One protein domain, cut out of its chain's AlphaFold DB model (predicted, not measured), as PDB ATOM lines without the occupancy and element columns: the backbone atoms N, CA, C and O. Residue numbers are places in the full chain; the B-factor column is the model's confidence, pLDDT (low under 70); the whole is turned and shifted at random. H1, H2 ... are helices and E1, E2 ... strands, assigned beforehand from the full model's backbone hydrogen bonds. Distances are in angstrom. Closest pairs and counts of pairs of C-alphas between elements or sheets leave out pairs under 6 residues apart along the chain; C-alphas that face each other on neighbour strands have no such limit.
ATOM      1  N   PHE A 378     139.568 151.836 166.826       92.88
ATOM      2  CA  PHE A 378     139.424 153.275 166.691       92.88
ATOM      3  C   PHE A 378     138.442 153.747 167.758       92.88
ATOM      4  O   PHE A 378     137.237 153.505 167.679       92.88
ATOM      5  N   ASN A 379     138.974 154.394 168.792       92.12
ATOM      6  CA  ASN A 379     138.218 154.800 169.968       92.12
ATOM      7  C   ASN A 379     138.329 156.313 170.158       92.12
ATOM      8  O   ASN A 379     139.427 156.861 170.233       92.12
ATOM      9  N   ILE A 380     137.188 156.984 170.278       90.56
ATOM     10  CA  ILE A 380     137.118 158.424 170.520       90.56
ATOM     11  C   ILE A 380     136.164 158.686 171.670       90.56
ATOM     12  O   ILE A 380     135.112 158.059 171.772       90.56
ATOM     13  N   TYR A 381     136.518 159.630 172.529       89.88
ATOM     14  CA  TYR A 381     135.632 160.115 173.571       89.88
ATOM     15  C   TYR A 381     135.133 161.511 173.213       89.88
ATOM     16  O   TYR A 381     135.925 162.416 172.984       89.88
ATOM     17  N   PHE A 382     133.821 161.703 173.132       87.56
ATOM     18  CA  PHE A 382     133.233 163.023 172.910       87.56
ATOM     19  C   PHE A 382     131.841 163.079 173.528       87.56
ATOM     20  O   PHE A 382     131.148 162.065 173.605       87.56
ATOM     21  N   ASN A 383     131.429 164.260 173.994       83.88
ATOM     22  CA  ASN A 383     130.125 164.466 174.637       83.88
ATOM     23  C   ASN A 383     129.818 163.438 175.752       83.88
ATOM     24  O   ASN A 383     128.763 162.807 175.782       83.88
ATOM     25  N   ASN A 384     130.801 163.203 176.625       80.81
ATOM     26  CA  ASN A 384     130.773 162.207 177.699       80.81
ATOM     27  C   ASN A 384     130.489 160.751 177.273       80.81
ATOM     28  O   ASN A 384     130.236 159.891 178.120       80.81
ATOM     29  N   LYS A 385     130.568 160.445 175.974       86.81
ATOM     30  CA  LYS A 385     130.322 159.121 175.410       86.81
ATOM     31  C   LYS A 385     131.593 158.584 174.765       86.81
ATOM     32  O   LYS A 385     132.259 159.259 173.986       86.81
ATOM     33  N   LEU A 386     131.907 157.329 175.071       89.25
ATOM     34  CA  LEU A 386     132.965 156.599 174.387       89.25
ATOM     35  C   LEU A 386     132.396 155.978 173.111       89.25
ATOM     36  O   LEU A 386     131.567 155.070 173.167       89.25
ATOM     37  N   TRP A 387     132.855 156.469 171.969       90.56
ATOM     38  CA  TRP A 387     132.612 155.873 170.670       90.56
ATOM     39  C   TRP A 387     133.718 154.868 170.362       90.56
ATOM     40  O   TRP A 387     134.904 155.184 170.457       90.56
ATOM     41  N   ARG A 388     133.323 153.640 170.032       91.94
ATOM     42  CA  ARG A 388     134.240 152.545 169.723       91.94
ATOM     43  C   ARG A 388     133.917 152.004 168.350       91.94
ATOM     44  O   ARG A 388     132.759 151.705 168.068       91.94
ATOM     45  N   ASN A 389     134.947 151.804 167.552       90.50
ATOM     46  CA  ASN A 389     134.856 151.117 166.282       90.50
ATOM     47  C   ASN A 389     136.019 150.138 166.158       90.50
ATOM     48  O   ASN A 389     137.133 150.406 166.602       90.50
ATOM     49  N   THR A 390     135.722 148.967 165.615       91.44
ATOM     50  CA  THR A 390     136.706 147.931 165.325       91.44
ATOM     51  C   THR A 390     136.764 147.766 163.819       91.44
ATOM     52  O   THR A 390     135.780 147.378 163.191       91.44
ATOM     53  N   ILE A 391     137.918 148.080 163.244       91.06
ATOM     54  CA  ILE A 391     138.137 148.003 161.806       91.06
ATOM     55  C   ILE A 391     138.395 146.527 161.443       91.06
ATOM     56  O   ILE A 391     139.129 145.834 162.155       91.06
ATOM     57  N   PRO A 392     137.761 145.977 160.398       89.06
ATOM     58  CA  PRO A 392     138.030 144.612 159.972       89.06
ATOM     59  C   PRO A 392     139.520 144.425 159.645       89.06
ATOM     60  O   PRO A 392     140.102 145.301 159.013       89.06
ATOM     61  N   PRO A 393     140.164 143.324 160.062       88.75
ATOM     62  CA  PRO A 393     141.535 143.048 159.651       88.75
ATOM     63  C   PRO A 393     141.625 142.843 158.136       88.75
ATOM     64  O   PRO A 393     140.916 141.999 157.589       88.75
ATOM     65  N   SER A 394     142.473 143.619 157.468       88.81
ATOM     66  CA  SER A 394     142.726 143.533 156.029       88.81
ATOM     67  C   SER A 394     143.936 144.396 155.662       88.81
ATOM     68  O   SER A 394     144.529 145.074 156.507       88.81
ATOM     69  N   LYS A 395     144.277 144.400 154.378       89.50
ATOM     70  CA  LYS A 395     145.200 145.347 153.766       89.50
ATOM     71  C   LYS A 395     144.428 146.567 153.268       89.50
ATOM     72  O   LYS A 395     143.626 146.463 152.343       89.50
ATOM     73  N   TYR A 396     144.680 147.716 153.881       89.75
ATOM     74  CA  TYR A 396     144.082 149.000 153.519       89.75
ATOM     75  C   TYR A 396     145.120 149.952 152.924       89.75
ATOM     76  O   TYR A 396     146.218 150.084 153.460       89.75
ATOM     77  N   ASP A 397     144.777 150.678 151.868       91.38
ATOM     78  CA  ASP A 397     145.449 151.947 151.587       91.38
ATOM     79  C   ASP A 397     144.925 153.049 152.537       91.38
ATOM     80  O   ASP A 397     143.908 152.869 153.217       91.38
ATOM     81  N   ILE A 398     145.637 154.179 152.629       91.94
ATOM     82  CA  ILE A 398     145.262 155.252 153.562       91.94
ATOM     83  C   ILE A 398     143.887 155.847 153.236       91.94
ATOM     84  O   ILE A 398     143.092 156.085 154.145       91.94
ATOM     85  N   ASP A 399     143.573 156.043 151.959       90.81
ATOM     86  CA  ASP A 399     142.358 156.729 151.525       90.81
ATOM     87  C   ASP A 399     141.118 155.868 151.790       90.81
ATOM     88  O   ASP A 399     140.117 156.343 152.336       90.81
ATOM     89  N   THR A 400     141.205 154.575 151.489       92.44
ATOM     90  CA  THR A 400     140.201 153.549 151.771       92.44
ATOM     91  C   THR A 400     140.001 153.389 153.274       92.44
ATOM     92  O   THR A 400     138.861 153.304 153.735       92.44
ATOM     93  N   LEU A 401     141.080 153.397 154.063       92.50
ATOM     94  CA  LEU A 401     141.001 153.312 155.521       92.50
ATOM     95  C   LEU A 401     140.263 154.512 156.124       92.50
ATOM     96  O   LEU A 401     139.324 154.340 156.904       92.50
ATOM     97  N   LEU A 402     140.668 155.729 155.753       93.31
ATOM     98  CA  LEU A 402     140.043 156.953 156.248       93.31
ATOM     99  C   LEU A 402     138.588 157.057 155.782       93.31
ATOM    100  O   LEU A 402     137.721 157.429 156.572       93.31
ATOM    101  N   SER A 403     138.291 156.651 154.545       91.44
ATOM    102  CA  SER A 403     136.923 156.590 154.016       91.44
ATOM    103  C   SER A 403     136.054 155.591 154.782       91.44
ATOM    104  O   SER A 403     134.917 155.908 155.138       91.44
ATOM    105  N   TYR A 404     136.592 154.409 155.106       92.00
ATOM    106  CA  TYR A 404     135.908 153.425 155.943       92.00
ATOM    107  C   TYR A 404     135.589 154.009 157.322       92.00
ATOM    108  O   TYR A 404     134.433 153.977 157.749       92.00
ATOM    109  N   ILE A 405     136.575 154.607 157.997       91.69
ATOM    110  CA  ILE A 405     136.373 155.220 159.317       91.69
ATOM    111  C   ILE A 405     135.337 156.345 159.226       91.69
ATOM    112  O   ILE A 405     134.418 156.382 160.041       91.69
ATOM    113  N   LYS A 406     135.422 157.213 158.212       91.12
ATOM    114  CA  LYS A 406     134.479 158.317 157.984       91.12
ATOM    115  C   LYS A 406     133.048 157.833 157.747       91.12
ATOM    116  O   LYS A 406     132.114 158.444 158.258       91.12
ATOM    117  N   SER A 407     132.860 156.718 157.035       89.94
ATOM    118  CA  SER A 407     131.527 156.128 156.822       89.94
ATOM    119  C   SER A 407     130.843 155.711 158.129       89.94
ATOM    120  O   SER A 407     129.620 155.741 158.231       89.94
ATOM    121  N   GLN A 408     131.638 155.361 159.144       88.62
ATOM    122  CA  GLN A 408     131.159 154.933 160.456       88.62
ATOM    123  C   GLN A 408     131.115 156.094 161.465       88.62
ATOM    124  O   GLN A 408     130.234 156.146 162.322       88.62
ATOM    125  N   ALA A 409     132.062 157.029 161.368       88.50
ATOM    126  CA  ALA A 409     132.174 158.242 162.171       88.50
ATOM    127  C   ALA A 409     131.919 159.481 161.305       88.50
ATOM    128  O   ALA A 409     132.811 160.297 161.084       88.50
ATOM    129  N   THR A 410     130.680 159.646 160.843       88.50
ATOM    130  CA  THR A 410     130.278 160.760 159.960       88.50
ATOM    131  C   THR A 410     130.436 162.147 160.589       88.50
ATOM    132  O   THR A 410     130.382 163.154 159.889       88.50
ATOM    133  N   PHE A 411     130.628 162.208 161.907       88.50
ATOM    134  CA  PHE A 411     130.899 163.425 162.673       88.50
ATOM    135  C   PHE A 411     132.372 163.868 162.622       88.50
ATOM    136  O   PHE A 411     132.695 164.929 163.164       88.50
ATOM    137  N   LEU A 412     133.250 163.076 161.997       92.12
ATOM    138  CA  LEU A 412     134.666 163.380 161.815       92.12
ATOM    139  C   LEU A 412     134.997 163.664 160.354       92.12
ATOM    140  O   LEU A 412     134.483 163.029 159.429       92.12
ATOM    141  N   ASP A 413     135.955 164.560 160.186       92.19
ATOM    142  CA  ASP A 413     136.609 164.877 158.937       92.19
ATOM    143  C   ASP A 413     138.096 164.573 159.075       92.19
ATOM    144  O   ASP A 413     138.720 164.799 160.116       92.19
ATOM    145  N   PHE A 414     138.649 164.050 157.988       94.00
ATOM    146  CA  PHE A 414     140.044 163.669 157.877       94.00
ATOM    147  C   PHE A 414     140.668 164.465 156.740       94.00
ATOM    148  O   PHE A 414     140.080 164.560 155.661       94.00
ATOM    149  N   SER A 415     141.856 165.011 156.970       92.62
ATOM    150  CA  SER A 415     142.695 165.576 155.918       92.62
ATOM    151  C   SER A 415     144.093 164.984 156.004       92.62
ATOM    152  O   SER A 415     144.590 164.692 157.094       92.62
ATOM    153  N   VAL A 416     144.714 164.787 154.847       93.56
ATOM    154  CA  VAL A 416     146.083 164.285 154.732       93.56
ATOM    155  C   VAL A 416     146.903 165.367 154.053       93.56
ATOM    156  O   VAL A 416     146.577 165.763 152.938       93.56
ATOM    157  N   ASP A 417     147.939 165.848 154.732       91.12
ATOM    158  CA  ASP A 417     148.810 166.917 154.240       91.12
ATOM    159  C   ASP A 417     150.272 166.504 154.444       91.12
ATOM    160  O   ASP A 417     150.684 166.217 155.566       91.12
ATOM    161  N   ASP A 418     151.041 166.369 153.358       89.56
ATOM    162  CA  ASP A 418     152.429 165.854 153.360       89.56
ATOM    163  C   ASP A 418     152.641 164.556 154.189       89.56
ATOM    164  O   ASP A 418     153.648 164.352 154.875       89.56
ATOM    165  N   GLY A 419     151.650 163.658 154.158       88.44
ATOM    166  CA  GLY A 419     151.671 162.397 154.907       88.44
ATOM    167  C   GLY A 419     151.307 162.519 156.390       88.44
ATOM    168  O   GLY A 419     151.363 161.521 157.110       88.44
ATOM    169  N   TYR A 420     150.910 163.700 156.862       92.44
ATOM    170  CA  TYR A 420     150.380 163.924 158.203       92.44
ATOM    171  C   TYR A 420     148.857 163.914 158.180       92.44
ATOM    172  O   TYR A 420     148.223 164.573 157.356       92.44
ATOM    173  N   ILE A 421     148.260 163.173 159.109       93.62
ATOM    174  CA  ILE A 421     146.807 163.040 159.201       93.62
ATOM    175  C   ILE A 421     146.287 164.041 160.214       93.62
ATOM    176  O   ILE A 421     146.760 164.084 161.349       93.62
ATOM    177  N   THR A 422     145.283 164.815 159.820       92.81
ATOM    178  CA  THR A 422     144.515 165.660 160.728       92.81
ATOM    179  C   THR A 422     143.100 165.121 160.862       92.81
ATOM    180  O   THR A 422     142.430 164.870 159.865       92.81
ATOM    181  N   ILE A 423     142.649 164.942 162.101       93.62
ATOM    182  CA  ILE A 423     141.290 164.531 162.457       93.62
ATOM    183  C   ILE A 423     140.599 165.739 163.072       93.62
ATOM    184  O   ILE A 423     141.104 166.312 164.037       93.62
ATOM    185  N   LYS A 424     139.437 166.116 162.549       92.69
ATOM    186  CA  LYS A 424     138.640 167.245 163.029       92.69
ATOM    187  C   LYS A 424     137.194 166.818 163.234       92.69
ATOM    188  O   LYS A 424     136.680 165.990 162.496       92.69
ATOM    189  N   HIS A 425     136.523 167.403 164.220       90.75
ATOM    190  CA  HIS A 425     135.084 167.224 164.377       90.75
ATOM    191  C   HIS A 425     134.320 168.205 163.475       90.75
ATOM    192  O   HIS A 425     134.565 169.413 163.530       90.75
ATOM    193  N   ASN A 426     133.339 167.728 162.710       88.19
ATOM    194  CA  ASN A 426     132.666 168.521 161.663       88.19
ATOM    195  C   ASN A 426     131.904 169.719 162.244       88.19
ATOM    196  O   ASN A 426     131.838 170.790 161.649       88.19
ATOM    197  N   MET A 427     131.372 169.555 163.456       85.12
ATOM    198  CA  MET A 427     130.691 170.616 164.211       85.12
ATOM    199  C   MET A 427     131.623 171.457 165.108       85.12
ATOM    200  O   MET A 427     131.125 172.181 165.963       85.12
ATOM    201  N   ASN A 428     132.955 171.349 164.971       82.94
ATOM    202  CA  ASN A 428     133.934 171.992 165.866       82.94
ATOM    203  C   ASN A 428     133.634 171.730 167.356       82.94
ATOM    204  O   ASN A 428     133.654 172.641 168.184       82.94
ATOM    205  N   ILE A 429     133.328 170.480 167.696       86.44
ATOM    206  CA  ILE A 429     133.144 170.039 169.081       86.44
ATOM    207  C   ILE A 429     134.455 169.414 169.544       86.44
ATOM    208  O   ILE A 429     135.153 168.769 168.764       86.44
ATOM    209  N   LYS A 430     134.797 169.618 170.815       89.31
ATOM    210  CA  LYS A 430     135.980 169.008 171.412       89.31
ATOM    211  C   LYS A 430     135.783 167.507 171.616       89.31
ATOM    212  O   LYS A 430     134.709 167.061 172.024       89.31
ATOM    213  N   PHE A 431     136.829 166.741 171.350       91.25
ATOM    214  CA  PHE A 431     136.850 165.290 171.513       91.25
ATOM    215  C   PHE A 431     138.240 164.828 171.936       91.25
ATOM    216  O   PHE A 431     139.199 165.577 171.785       91.25
ATOM    217  N   ASP A 432     138.358 163.595 172.416       90.19
ATOM    218  CA  ASP A 432     139.614 162.978 172.838       90.19
ATOM    219  C   ASP A 432     139.905 161.753 171.968       90.19
ATOM    220  O   ASP A 432     139.020 160.919 171.737       90.19
ATOM    221  N   LEU A 433     141.154 161.604 171.524       89.75
ATOM    222  CA  LEU A 433     141.609 160.366 170.889       89.75
ATOM    223  C   LEU A 433     142.091 159.401 171.968       89.75
ATOM    224  O   LEU A 433     142.979 159.719 172.762       89.75
ATOM    225  N   MET A 434     141.534 158.194 171.980       88.00
ATOM    226  CA  MET A 434     141.946 157.152 172.915       88.00
ATOM    227  C   MET A 434     143.073 156.335 172.284       88.00
ATOM    228  O   MET A 434     142.825 155.325 171.625       88.00
ATOM    229  N   ILE A 435     144.308 156.801 172.473       85.56
ATOM    230  CA  ILE A 435     145.510 156.144 171.954       85.56
ATOM    231  C   ILE A 435     145.950 155.046 172.924       85.56
ATOM    232  O   ILE A 435     146.302 155.311 174.076       85.56
ATOM    233  N   ASP A 436     145.940 153.810 172.440       82.38
ATOM    234  CA  ASP A 436     146.531 152.642 173.089       82.38
ATOM    235  C   ASP A 436     147.311 151.796 172.061       82.38
ATOM    236  O   ASP A 436     147.247 152.050 170.856       82.38
ATOM    237  N   ASN A 437     148.068 150.794 172.520       79.00
ATOM    238  CA  ASN A 437     148.852 149.931 171.620       79.00
ATOM    239  C   ASN A 437     147.969 149.124 170.655       79.00
ATOM    240  O   ASN A 437     148.452 148.703 169.606       79.00
ATOM    241  N   ASP A 438     146.695 148.928 171.008       84.75
ATOM    242  CA  ASP A 438     145.719 148.206 170.198       84.75
ATOM    243  C   ASP A 438     145.001 149.106 169.182       84.75
ATOM    244  O   ASP A 438     144.162 148.640 168.399       84.75
ATOM    245  N   SER A 439     145.279 150.407 169.232       88.56
ATOM    246  CA  SER A 439     144.607 151.406 168.430       88.56
ATOM    247  C   SER A 439     145.305 151.613 167.099       88.56
ATOM    248  O   SER A 439     146.516 151.442 166.960       88.56
ATOM    249  N   ILE A 440     144.534 152.058 166.119       91.12
ATOM    250  CA  ILE A 440     145.054 152.411 164.799       91.12
ATOM    251  C   ILE A 440     145.794 153.758 164.797       91.12
ATOM    252  O   ILE A 440     146.496 154.091 163.849       91.12
ATOM    253  N   PHE A 441     145.656 154.553 165.860       90.81
ATOM    254  CA  PHE A 441     146.182 155.917 165.930       90.81
ATOM    255  C   PHE A 441     147.706 155.986 165.793       90.81
ATOM    256  O   PHE A 441     148.214 156.895 165.142       90.81
ATOM    257  N   THR A 442     148.430 154.997 166.309       87.56
ATOM    258  CA  THR A 442     149.887 154.881 166.138       87.56
ATOM    259  C   THR A 442     150.279 154.741 164.662       87.56
ATOM    260  O   THR A 442     151.201 155.420 164.214       87.56
ATOM    261  N   LEU A 443     149.531 153.952 163.879       88.88
ATOM    262  CA  LEU A 443     149.714 153.817 162.427       88.88
ATOM    263  C   LEU A 443     149.398 155.114 161.686       88.88
ATOM    264  O   LEU A 443     150.038 155.441 160.690       88.88
ATOM    265  N   LEU A 444     148.431 155.879 162.187       90.44
ATOM    266  CA  LEU A 444     148.044 157.174 161.630       90.44
ATOM    267  C   LEU A 444     148.990 158.321 162.046       90.44
ATOM    268  O   LEU A 444     148.754 159.469 161.680       90.44
ATOM    269  N   GLY A 445     150.066 158.027 162.788       87.38
ATOM    270  CA  GLY A 445     151.079 159.007 163.192       87.38
ATOM    271  C   GLY A 445     150.790 159.728 164.514       87.38
ATOM    272  O   GLY A 445     151.433 160.731 164.839       87.38
ATOM    273  N   PHE A 446     149.836 159.229 165.303       87.62
ATOM    274  CA  PHE A 446     149.524 159.725 166.641       87.62
ATOM    275  C   PHE A 446     150.187 158.816 167.688       87.62
ATOM    276  O   PHE A 446     149.658 157.774 168.066       87.62
ATOM    277  N   GLY A 447     151.375 159.206 168.152       70.38
ATOM    278  CA  GLY A 447     152.147 158.478 169.174       70.38
ATOM    279  C   GLY A 447     152.079 159.098 170.570       70.38
ATOM    280  O   GLY A 447     152.943 158.838 171.405       70.38
ATOM    281  N   ASP A 448     151.122 159.989 170.807       63.03
ATOM    282  CA  ASP A 448     151.102 160.816 172.003       63.03
ATOM    283  C   ASP A 448     150.670 160.076 173.265       63.03
ATOM    284  O   ASP A 448     149.805 159.201 173.245       63.03
ATOM    285  N   ASN A 449     151.230 160.498 174.406       63.25
ATOM    286  CA  ASN A 449     150.681 160.137 175.708       63.25
ATOM    287  C   ASN A 449     149.189 160.487 175.704       63.25
ATOM    288  O   ASN A 449     148.841 161.609 175.346       63.25
ATOM    289  N   ALA A 450     148.322 159.587 176.179       62.31
ATOM    290  CA  ALA A 450     146.861 159.754 176.171       62.31
ATOM    291  C   ALA A 450     146.350 161.084 176.777       62.31
ATOM    292  O   ALA A 450     145.190 161.437 176.615       62.31
ATOM    293  N   ASN A 451     147.195 161.830 177.494       63.72
ATOM    294  CA  ASN A 451     146.891 163.159 178.020       63.72
ATOM    295  C   ASN A 451     147.049 164.310 177.011       63.72
ATOM    296  O   ASN A 451     146.424 165.343 177.212       63.72
ATOM    297  N   ALA A 452     147.868 164.160 175.966       66.44
ATOM    298  CA  ALA A 452     148.054 165.175 174.926       66.44
ATOM    299  C   ALA A 452     146.931 165.149 173.873       66.44
ATOM    300  O   ALA A 452     146.686 166.155 173.211       66.44
ATOM    301  N   CYS A 453     146.201 164.035 173.770       77.69
ATOM    302  CA  CYS A 453     145.067 163.891 172.864       77.69
ATOM    303  C   CYS A 453     143.712 164.077 173.561       77.69
ATOM    304  O   CYS A 453     142.830 163.228 173.430       77.69
ATOM    305  N   LYS A 454     143.567 165.162 174.334       81.94
ATOM    306  CA  LYS A 454     142.337 165.500 175.065       81.94
ATOM    307  C   LYS A 454     141.876 166.928 174.799       81.94
ATOM    308  O   LYS A 454     142.698 167.830 174.678       81.94
ATOM    309  N   ASP A 455     140.562 167.112 174.807       81.69
ATOM    310  CA  ASP A 455     139.838 168.381 174.823       81.69
ATOM    311  C   ASP A 455     140.205 169.350 173.678       81.69
ATOM    312  O   ASP A 455     140.128 170.571 173.834       81.69
ATOM    313  N   ASN A 456     140.568 168.818 172.502       83.62
ATOM    314  CA  ASN A 456     140.863 169.614 171.307       83.62
ATOM    315  C   ASN A 456     139.789 169.477 170.221       83.62
ATOM    316  O   ASN A 456     139.053 168.495 170.139       83.62
ATOM    317  N   LEU A 457     139.717 170.506 169.372       84.75
ATOM    318  CA  LEU A 457     138.807 170.598 168.222       84.75
ATOM    319  C   LEU A 457     139.297 169.805 167.004       84.75
ATOM    320  O   LEU A 457     138.510 169.445 166.128       84.75
ATOM    321  N   PHE A 458     140.607 169.593 166.935       89.44
ATOM    322  CA  PHE A 458     141.279 168.806 165.919       89.44
ATOM    323  C   PHE A 458     142.602 168.275 166.476       89.44
ATOM    324  O   PHE A 458     143.148 168.819 167.437       89.44
ATOM    325  N   TYR A 459     143.116 167.228 165.844       90.50
ATOM    326  CA  TYR A 459     144.407 166.629 166.146       90.50
ATOM    327  C   TYR A 459     145.156 166.390 164.853       90.50
ATOM    328  O   TYR A 459     144.594 165.796 163.938       90.50
ATOM    329  N   THR A 460     146.424 166.778 164.810       89.56
ATOM    330  CA  THR A 460     147.332 166.451 163.709       89.56
ATOM    331  C   THR A 460     148.376 165.465 164.211       89.56
ATOM    332  O   THR A 460     148.909 165.635 165.311       89.56
ATOM    333  N   GLY A 461     148.638 164.418 163.430       87.19
ATOM    334  CA  GLY A 461     149.670 163.430 163.722       87.19
ATOM    335  C   GLY A 461     151.032 164.099 163.918       87.19
ATOM    336  O   GLY A 461     151.349 165.098 163.274       87.19
TER     337      GLY A 461
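AT A GLANCE: This is residues 378 to 461 of the 542 residues of an uncharacterized protein of viral metagenome (UniProt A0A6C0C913). Two small antiparallel sheets of three strands, E2 - E1 - E5 and E3 - E4 - E6, come near each other at one corner, by E5, and spread apart from there like a wedge. The helix H1 lies over E3, and the long loop of residues 434 to 457 runs out from E5 and back to E6. There are 84 printed residues, with the order E1 E2 H1 E3 E4 E5 E6; the class is mixed, helices and strands, though under half of the residues are in named elements. The whole is compact, with a radius of gyration of the C-alphas of 11.9 A and spans of 32 by 26 by 25 A.

HOW THE PARTS SIT: Begin with E1, residues 378 to 382, and E2, residues 385 to 390, an antiparallel hairpin at 167 degrees; look for N 380 and O 387, 2.9 A apart. On the other side of E1 is E5, residues 431 to 433, antiparallel at 153 degrees, with N 432 and O 381 at 2.8 A. H1, residues 398 to 408, follows E2 along the chain after a short link of 7 residues, and in it every O i to N i+4 pair is within hydrogen-bond range. E3, residues 412 to 417, and E4, residues 420 to 425, form the second hairpin, antiparallel at 157 degrees, with N 415 and O 422 at 3.0 A. E6, residues 458 to 460, is antiparallel to E4 at 173 degrees, with N 423 and O 459 at 2.8 A. H1 is on this second sheet at a height over the sheet of 9.3 A, over E3 and along the strands, at 1 degrees to E3 on the local plane; their closest C-alphas are Lys 406 and Leu 412, 6.4 A. H1 and E1 are only just apart, 8.2 A at the closest. Between the sheets, the closest C-alphas of E4 and E5 are His 425 and Phe 431, 7.6 A.

IN THESE COORDINATES: Find C-alpha 378 at (139.424, 153.275, 166.691); E1 runs 13.1 A from there to C-alpha 382. E2 covers 16.4 A. H1 starts at C-alpha 398, (145.262, 155.252, 153.562), and runs 15.7 A. E3 measures 16.4 A and E4 16.8 A, while E5 and E6 measure 6.9 A each. E6 ends at C-alpha 460, (147.332, 166.451, 163.709).

THE WHOLE: The C-alphas farthest apart are those of Asn 384 and Asp 418, 32.8 A. The printed part has no cut. The link E5 to E6 is long, with 24 residues. The mean pLDDT of the printed part is 87.4; look at residues 448 to 452 for values under 70.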